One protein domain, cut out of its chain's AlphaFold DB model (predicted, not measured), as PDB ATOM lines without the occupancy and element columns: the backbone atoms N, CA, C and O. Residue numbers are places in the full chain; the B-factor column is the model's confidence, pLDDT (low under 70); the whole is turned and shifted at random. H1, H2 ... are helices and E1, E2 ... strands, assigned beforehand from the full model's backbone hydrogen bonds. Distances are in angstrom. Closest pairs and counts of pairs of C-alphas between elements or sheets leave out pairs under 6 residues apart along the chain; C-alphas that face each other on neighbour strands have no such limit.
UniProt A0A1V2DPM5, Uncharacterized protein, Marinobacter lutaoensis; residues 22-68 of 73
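What this domain is: This is residues 22 to 68 of the 73 residues of an uncharacterized protein of Marinobacter lutaoensis (UniProt A0A1V2DPM5). A small two-stranded hairpin, E1 and E2, makes one side of this model, with the short helices H1 and H2 near E1 and a long unnamed stretch between the helices that folds back on itself at one end of the length. The printed part has 47 residues, with H1, H2, E1 and E2 in that order along the chain; the sheet, E1 - E2, is antiparallel. The class is mixed, helices and strands, with under half of the residues in named elements. The whole is only just compact, close to loose, with a radius of gyration of the C-alphas of 11.2 A, and elongated, spanning 32 by 21 by 19 A.

How they stand to each other: H1, residues 22 to 26, comes closest to E1, residues 55 to 58, at the C-alphas of Val 24 and Ile 57, 7.9 A apart. In the stretch after H1, residues 30 to 31 pair with residues 37 to 38, antiparallel. H2, residues 43 to 50, is only just apart from H1, at 8.2 A. The closest C-alphas of H2 and E1 are those of Leu 49 and Ile 55, 7.4 A apart. E1 and E2, residues 63 to 66, form a hairpin, antiparallel at 162 degrees, with N 55 and O 66 at 2.9 A and N 57 and O 64 at 2.8 A, both within hydrogen-bond range. H1 is apart from E2, and H2 is only just apart from it, at 8.2 A. In H1 and H2 every O i to N i+4 pair is within hydrogen-bond range.

Where its parts are: H1 begins at C-alpha 22, (179.518, 101.526, 135.164), and is 6.4 A long from first to last C-alpha. H2 measures 10.5 A, E1 10.1 A and E2 10.0 A. E2 ends at C-alpha 66, (169.907, 111.576, 143.805).

The domain as a whole: The C-alphas of Thr 33 and Gln 51, 33.2 A apart, are the two farthest apart. The printed part has no cut. The link from H1 to H2 is long, 16 residues; those from H2 to E1 and E1 to E2 are tight. Mean pLDDT of the printed part is 70.8, and it is under 70 at residues 22 to 38, 59 to 60 and 62.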
ATOM      1  N   GLU A  22     178.986 101.993 133.880       51.31
ATOM      2  CA  GLU A  22     179.518 101.526 135.164       51.31
ATOM      3  C   GLU A  22     178.577 101.878 136.324       51.31
ATOM      4  O   GLU A  22     178.439 101.087 137.258       51.31
ATOM      5  N   ALA A  23     177.841 102.994 136.221       50.84
ATOM      6  CA  ALA A  23     176.782 103.347 137.166       50.84
ATOM      7  C   ALA A  23     175.675 102.283 137.214       50.84
ATOM      8  O   ALA A  23     175.122 102.037 138.278       50.84
ATOM      9  N   VAL A  24     175.419 101.576 136.106       50.31
ATOM     10  CA  VAL A  24     174.464 100.453 136.049       50.31
ATOM     11  C   VAL A  24     174.957  99.233 136.843       50.31
ATOM     12  O   VAL A  24     174.143  98.503 137.395       50.31
ATOM     13  N   LYS A  25     176.276  99.011 136.954       50.09
ATOM     14  CA  LYS A  25     176.842  97.941 137.803       50.09
ATOM     15  C   LYS A  25     176.871  98.322 139.283       50.09
ATOM     16  O   LYS A  25     176.617  97.474 140.130       50.09
ATOM     17  N   ALA A  26     177.168  99.582 139.595       50.88
ATOM     18  CA  ALA A  26     177.081 100.103 140.961       50.88
ATOM     19  C   ALA A  26     175.624 100.192 141.454       50.88
ATOM     20  O   ALA A  26     175.337 100.007 142.633       50.88
ATOM     21  N   PHE A  27     174.684 100.387 140.531       56.22
ATOM     22  CA  PHE A  27     173.257 100.245 140.771       56.22
ATOM     23  C   PHE A  27     172.818  98.790 140.607       56.22
ATOM     24  O   PHE A  27     171.946  98.451 139.806       56.22
ATOM     25  N   THR A  28     173.439  97.893 141.370       54.12
ATOM     26  CA  THR A  28     172.855  96.567 141.535       54.12
ATOM     27  C   THR A  28     171.615  96.767 142.393       54.12
ATOM     28  O   THR A  28     171.718  97.181 143.545       54.12
ATOM     29  N   ARG A  29     170.431  96.553 141.809       54.19
ATOM     30  CA  ARG A  29     169.158  96.535 142.537       54.19
ATOM     31  C   ARG A  29     169.164  95.331 143.476       54.19
ATOM     32  O   ARG A  29     168.526  94.318 143.206       54.19
ATOM     33  N   ASP A  30     169.894  95.449 144.572       55.09
ATOM     34  CA  ASP A  30     169.803  94.515 145.670       55.09
ATOM     35  C   ASP A  30     168.579  94.920 146.476       55.09
ATOM     36  O   ASP A  30     168.533  95.973 147.122       55.09
ATOM     37  N   LEU A  31     167.546  94.087 146.375       55.31
ATOM     38  CA  LEU A  31     166.469  94.102 147.344       55.31
ATOM     39  C   LEU A  31     167.088  93.636 148.659       55.31
ATOM     40  O   LEU A  31     167.587  92.513 148.754       55.31
ATOM     41  N   ASP A  32     167.088  94.498 149.670       60.44
ATOM     42  CA  ASP A  32     167.426  94.041 151.009       60.44
ATOM     43  C   ASP A  32     166.411  92.979 151.479       60.44
ATOM     44  O   ASP A  32     165.391  92.719 150.834       60.44
ATOM     45  N   THR A  33     166.659  92.350 152.627       60.25
ATOM     46  CA  THR A  33     165.765  91.312 153.176       60.25
ATOM     47  C   THR A  33     164.333  91.795 153.452       60.25
ATOM     48  O   THR A  33     163.481  90.985 153.807       60.25
ATOM     49  N   HIS A  34     164.065  93.095 153.305       69.44
ATOM     50  CA  HIS A  34     162.773  93.746 153.490       69.44
ATOM     51  C   HIS A  34     162.186  94.294 152.175       69.44
ATOM     52  O   HIS A  34     161.130  94.921 152.202       69.44
ATOM     53  N   GLY A  35     162.831  94.051 151.028       63.03
ATOM     54  CA  GLY A  35     162.370  94.512 149.719       63.03
ATOM     55  C   GLY A  35     162.724  95.965 149.393       63.03
ATOM     56  O   GLY A  35     162.193  96.507 148.424       63.03
ATOM     57  N   ASN A  36     163.608  96.610 150.161       65.06
ATOM     58  CA  ASN A  36     164.073  97.958 149.841       65.06
ATOM     59  C   ASN A  36     165.149  97.899 148.762       65.06
ATOM     60  O   ASN A  36     166.066  97.084 148.838       65.06
ATOM     61  N   THR A  37     165.075  98.807 147.792       66.94
ATOM     62  CA  THR A  37     166.137  98.962 146.795       66.94
ATOM     63  C   THR A  37     167.334  99.647 147.443       66.94
ATOM     64  O   THR A  37     167.213 100.775 147.925       66.94
ATOM     65  N   LYS A  38     168.485  98.975 147.456       66.25
ATOM     66  CA  LYS A  38     169.758  99.591 147.827       66.25
ATOM     67  C   LYS A  38     170.476 100.134 146.603       66.25
ATOM     68  O   LYS A  38     170.402  99.571 145.517       66.25
ATOM     69  N   VAL A  39     171.164 101.248 146.818       70.19
ATOM     70  CA  VAL A  39     171.970 101.930 145.810       70.19
ATOM     71  C   VAL A  39     173.360 102.121 146.388       70.19
ATOM     72  O   VAL A  39     173.509 102.805 147.402       70.19
ATOM     73  N   GLU A  40     174.371 101.530 145.756       72.50
ATOM     74  CA  GLU A  40     175.761 101.732 146.151       72.50
ATOM     75  C   GLU A  40     176.392 102.838 145.303       72.50
ATOM     76  O   GLU A  40     176.434 102.790 144.072       72.50
ATOM     77  N   LEU A  41     176.869 103.885 145.973       74.88
ATOM     78  CA  LEU A  41     177.559 104.988 145.319       74.88
ATOM     79  C   LEU A  41     179.059 104.695 145.277       74.88
ATOM     80  O   LEU A  41     179.680 104.433 146.305       74.88
ATOM     81  N   THR A  42     179.650 104.765 144.085       76.38
ATOM     82  CA  THR A  42     181.105 104.704 143.916       76.38
ATOM     83  C   THR A  42     181.735 106.042 144.321       76.38
ATOM     84  O   THR A  42     181.033 107.057 144.390       76.38
ATOM     85  N   PRO A  43     183.063 106.103 144.534       82.75
ATOM     86  CA  PRO A  43     183.750 107.375 144.765       82.75
ATOM     87  C   PRO A  43     183.451 108.435 143.693       82.75
ATOM     88  O   PRO A  43     183.197 109.585 144.031       82.75
ATOM     89  N   VAL A  44     183.352 108.034 142.419       79.25
ATOM     90  CA  VAL A  44     183.016 108.933 141.299       79.25
ATOM     91  C   VAL A  44     181.622 109.548 141.461       79.25
ATOM     92  O   VAL A  44     181.425 110.733 141.196       79.25
ATOM     93  N   HIS A  45     180.644 108.774 141.940       80.19
ATOM     94  CA  HIS A  45     179.300 109.283 142.220       80.19
ATOM     95  C   HIS A  45     179.315 110.319 143.347       80.19
ATOM     96  O   HIS A  45     178.657 111.354 143.253       80.19
ATOM     97  N   LEU A  46     180.084 110.060 144.407       83.56
ATOM     98  CA  LEU A  46     180.219 110.986 145.529       83.56
ATOM     99  C   LEU A  46     180.890 112.296 145.096       83.56
ATOM    100  O   LEU A  46     180.396 113.366 145.442       83.56
ATOM    101  N   GLU A  47     181.953 112.225 144.293       84.81
ATOM    102  CA  GLU A  47     182.620 113.402 143.722       84.81
ATOM    103  C   GLU A  47     181.680 114.209 142.819       84.81
ATOM    104  O   GLU A  47     181.631 115.435 142.909       84.81
ATOM    105  N   ALA A  48     180.884 113.539 141.980       81.19
ATOM    106  CA  ALA A  48     179.894 114.206 141.142       81.19
ATOM    107  C   ALA A  48     178.853 114.955 141.989       81.19
ATOM    108  O   ALA A  48     178.579 116.130 141.736       81.19
ATOM    109  N   LEU A  49     178.322 114.305 143.030       83.94
ATOM    110  CA  LEU A  49     177.380 114.926 143.960       83.94
ATOM    111  C   LEU A  49     178.001 116.125 144.684       83.94
ATOM    112  O   LEU A  49     177.326 117.135 144.826       83.94
ATOM    113  N   GLN A  50     179.276 116.051 145.086       86.06
ATOM    114  CA  GLN A  50     180.034 117.157 145.695       86.06
ATOM    115  C   GLN A  50     180.343 118.310 144.728       86.06
ATOM    116  O   GLN A  50     180.650 119.414 145.160       86.06
ATOM    117  N   GLN A  51     180.257 118.079 143.421       84.69
ATOM    118  CA  GLN A  51     180.353 119.129 142.403       84.69
ATOM    119  C   GLN A  51     178.985 119.757 142.087       84.69
ATOM    120  O   GLN A  51     178.877 120.542 141.147       84.69
ATOM    121  N   GLY A  52     177.931 119.394 142.829       80.56
ATOM    122  CA  GLY A  52     176.567 119.869 142.600       80.56
ATOM    123  C   GLY A  52     175.852 119.169 141.441       80.56
ATOM    124  O   GLY A  52     174.822 119.655 140.974       80.56
ATOM    125  N   LYS A  53     176.374 118.036 140.950       81.81
ATOM    126  CA  LYS A  53     175.713 117.258 139.896       81.81
ATOM    127  C   LYS A  53     174.566 116.425 140.476       81.81
ATOM    128  O   LYS A  53     174.589 116.033 141.641       81.81
ATOM    129  N   CYS A  54     173.578 116.118 139.638       82.69
ATOM    130  CA  CYS A  54     172.505 115.175 139.946       82.69
ATOM    131  C   CYS A  54     172.807 113.814 139.312       82.69
ATOM    132  O   CYS A  54     173.251 113.746 138.166       82.69
ATOM    133  N   ILE A  55     172.540 112.734 140.047       80.56
ATOM    134  CA  ILE A  55     172.617 111.368 139.526       80.56
ATOM    135  C   ILE A  55     171.194 110.887 139.259       80.56
ATOM    136  O   ILE A  55     170.380 110.831 140.178       80.56
ATOM    137  N   ALA A  56     170.904 110.516 138.015       79.62
ATOM    138  CA  ALA A  56     169.646 109.887 137.634       79.62
ATOM    139  C   ALA A  56     169.886 108.408 137.334       79.62
ATOM    140  O   ALA A  56     170.752 108.071 136.525       79.62
ATOM    141  N   ILE A  57     169.107 107.531 137.960       75.56
ATOM    142  CA  ILE A  57     169.111 106.105 137.654       75.56
ATOM    143  C   ILE A  57     167.769 105.694 137.080       75.56
ATOM    144  O   ILE A  57     166.739 105.991 137.673       75.56
ATOM    145  N   TYR A  58     167.800 104.969 135.965       72.44
ATOM    146  CA  TYR A  58     166.625 104.422 135.302       72.44
ATOM    147  C   TYR A  58     166.684 102.894 135.298       72.44
ATOM    148  O   TYR A  58     167.668 102.324 134.825       72.44
ATOM    149  N   ASP A  59     165.643 102.235 135.807       68.56
ATOM    150  CA  ASP A  59     165.561 100.768 135.873       68.56
ATOM    151  C   ASP A  59     164.750 100.139 134.723       68.56
ATOM    152  O   ASP A  59     164.591  98.920 134.667       68.56
ATOM    153  N   GLY A  60     164.270 100.959 133.782       67.56
ATOM    154  CA  GLY A  60     163.407 100.536 132.678       67.56
ATOM    155  C   GLY A  60     161.927 100.875 132.870       67.56
ATOM    156  O   GLY A  60     161.195 100.874 131.881       67.56
ATOM    157  N   GLU A  61     161.504 101.205 134.093       73.00
ATOM    158  CA  GLU A  61     160.122 101.580 134.429       73.00
ATOM    159  C   GLU A  61     160.067 102.894 135.226       73.00
ATOM    160  O   GLU A  61     159.238 103.762 134.942       73.00
ATOM    161  N   PHE A  62     160.994 103.084 136.164       68.56
ATOM    162  CA  PHE A  62     161.082 104.242 137.045       68.56
ATOM    163  C   PHE A  62     162.466 104.896 137.004       68.56
ATOM    164  O   PHE A  62     163.496 104.248 136.806       68.56
ATOM    165  N   SER A  63     162.476 106.208 137.250       75.75
ATOM    166  CA  SER A  63     163.698 106.993 137.426       75.75
ATOM    167  C   SER A  63     163.842 107.449 138.876       75.75
ATOM    168  O   SER A  63     162.935 108.074 139.425       75.75
ATOM    169  N   THR A  64     164.996 107.185 139.484       75.81
ATOM    170  CA  THR A  64     165.383 107.691 140.806       75.81
ATOM    171  C   THR A  64     166.427 108.787 140.640       75.81
ATOM    172  O   THR A  64     167.445 108.575 139.984       75.81
ATOM    173  N   PHE A  65     166.196 109.945 141.256       80.56
ATOM    174  CA  PHE A  65     167.123 111.075 141.230       80.56
ATOM    175  C   PHE A  65     167.777 111.247 142.596       80.56
ATOM    176  O   PHE A  65     167.094 111.290 143.620       80.56
ATOM    177  N   ILE A  66     169.102 111.359 142.608       81.44
ATOM    178  CA  ILE A  66     169.907 111.576 143.805       81.44
ATOM    179  C   ILE A  66     170.606 112.925 143.661       81.44
ATOM    180  O   ILE A  66     171.301 113.192 142.677       81.44
ATOM    181  N   THR A  67     170.413 113.776 144.662       83.62
ATOM    182  CA  THR A  67     171.034 115.098 144.779       83.62
ATOM    183  C   THR A  67     171.620 115.243 146.173       83.62
ATOM    184  O   THR A  67     171.003 114.805 147.144       83.62
ATOM    185  N   ALA A  68     172.778 115.887 146.296       81.56
ATOM    186  CA  ALA A  68     173.336 116.250 147.591       81.56
ATOM    187  C   ALA A  68     173.058 117.728 147.880       81.56
ATOM    188  O   ALA A  68     173.278 118.583 147.026       81.56
TER     189      ALA A  68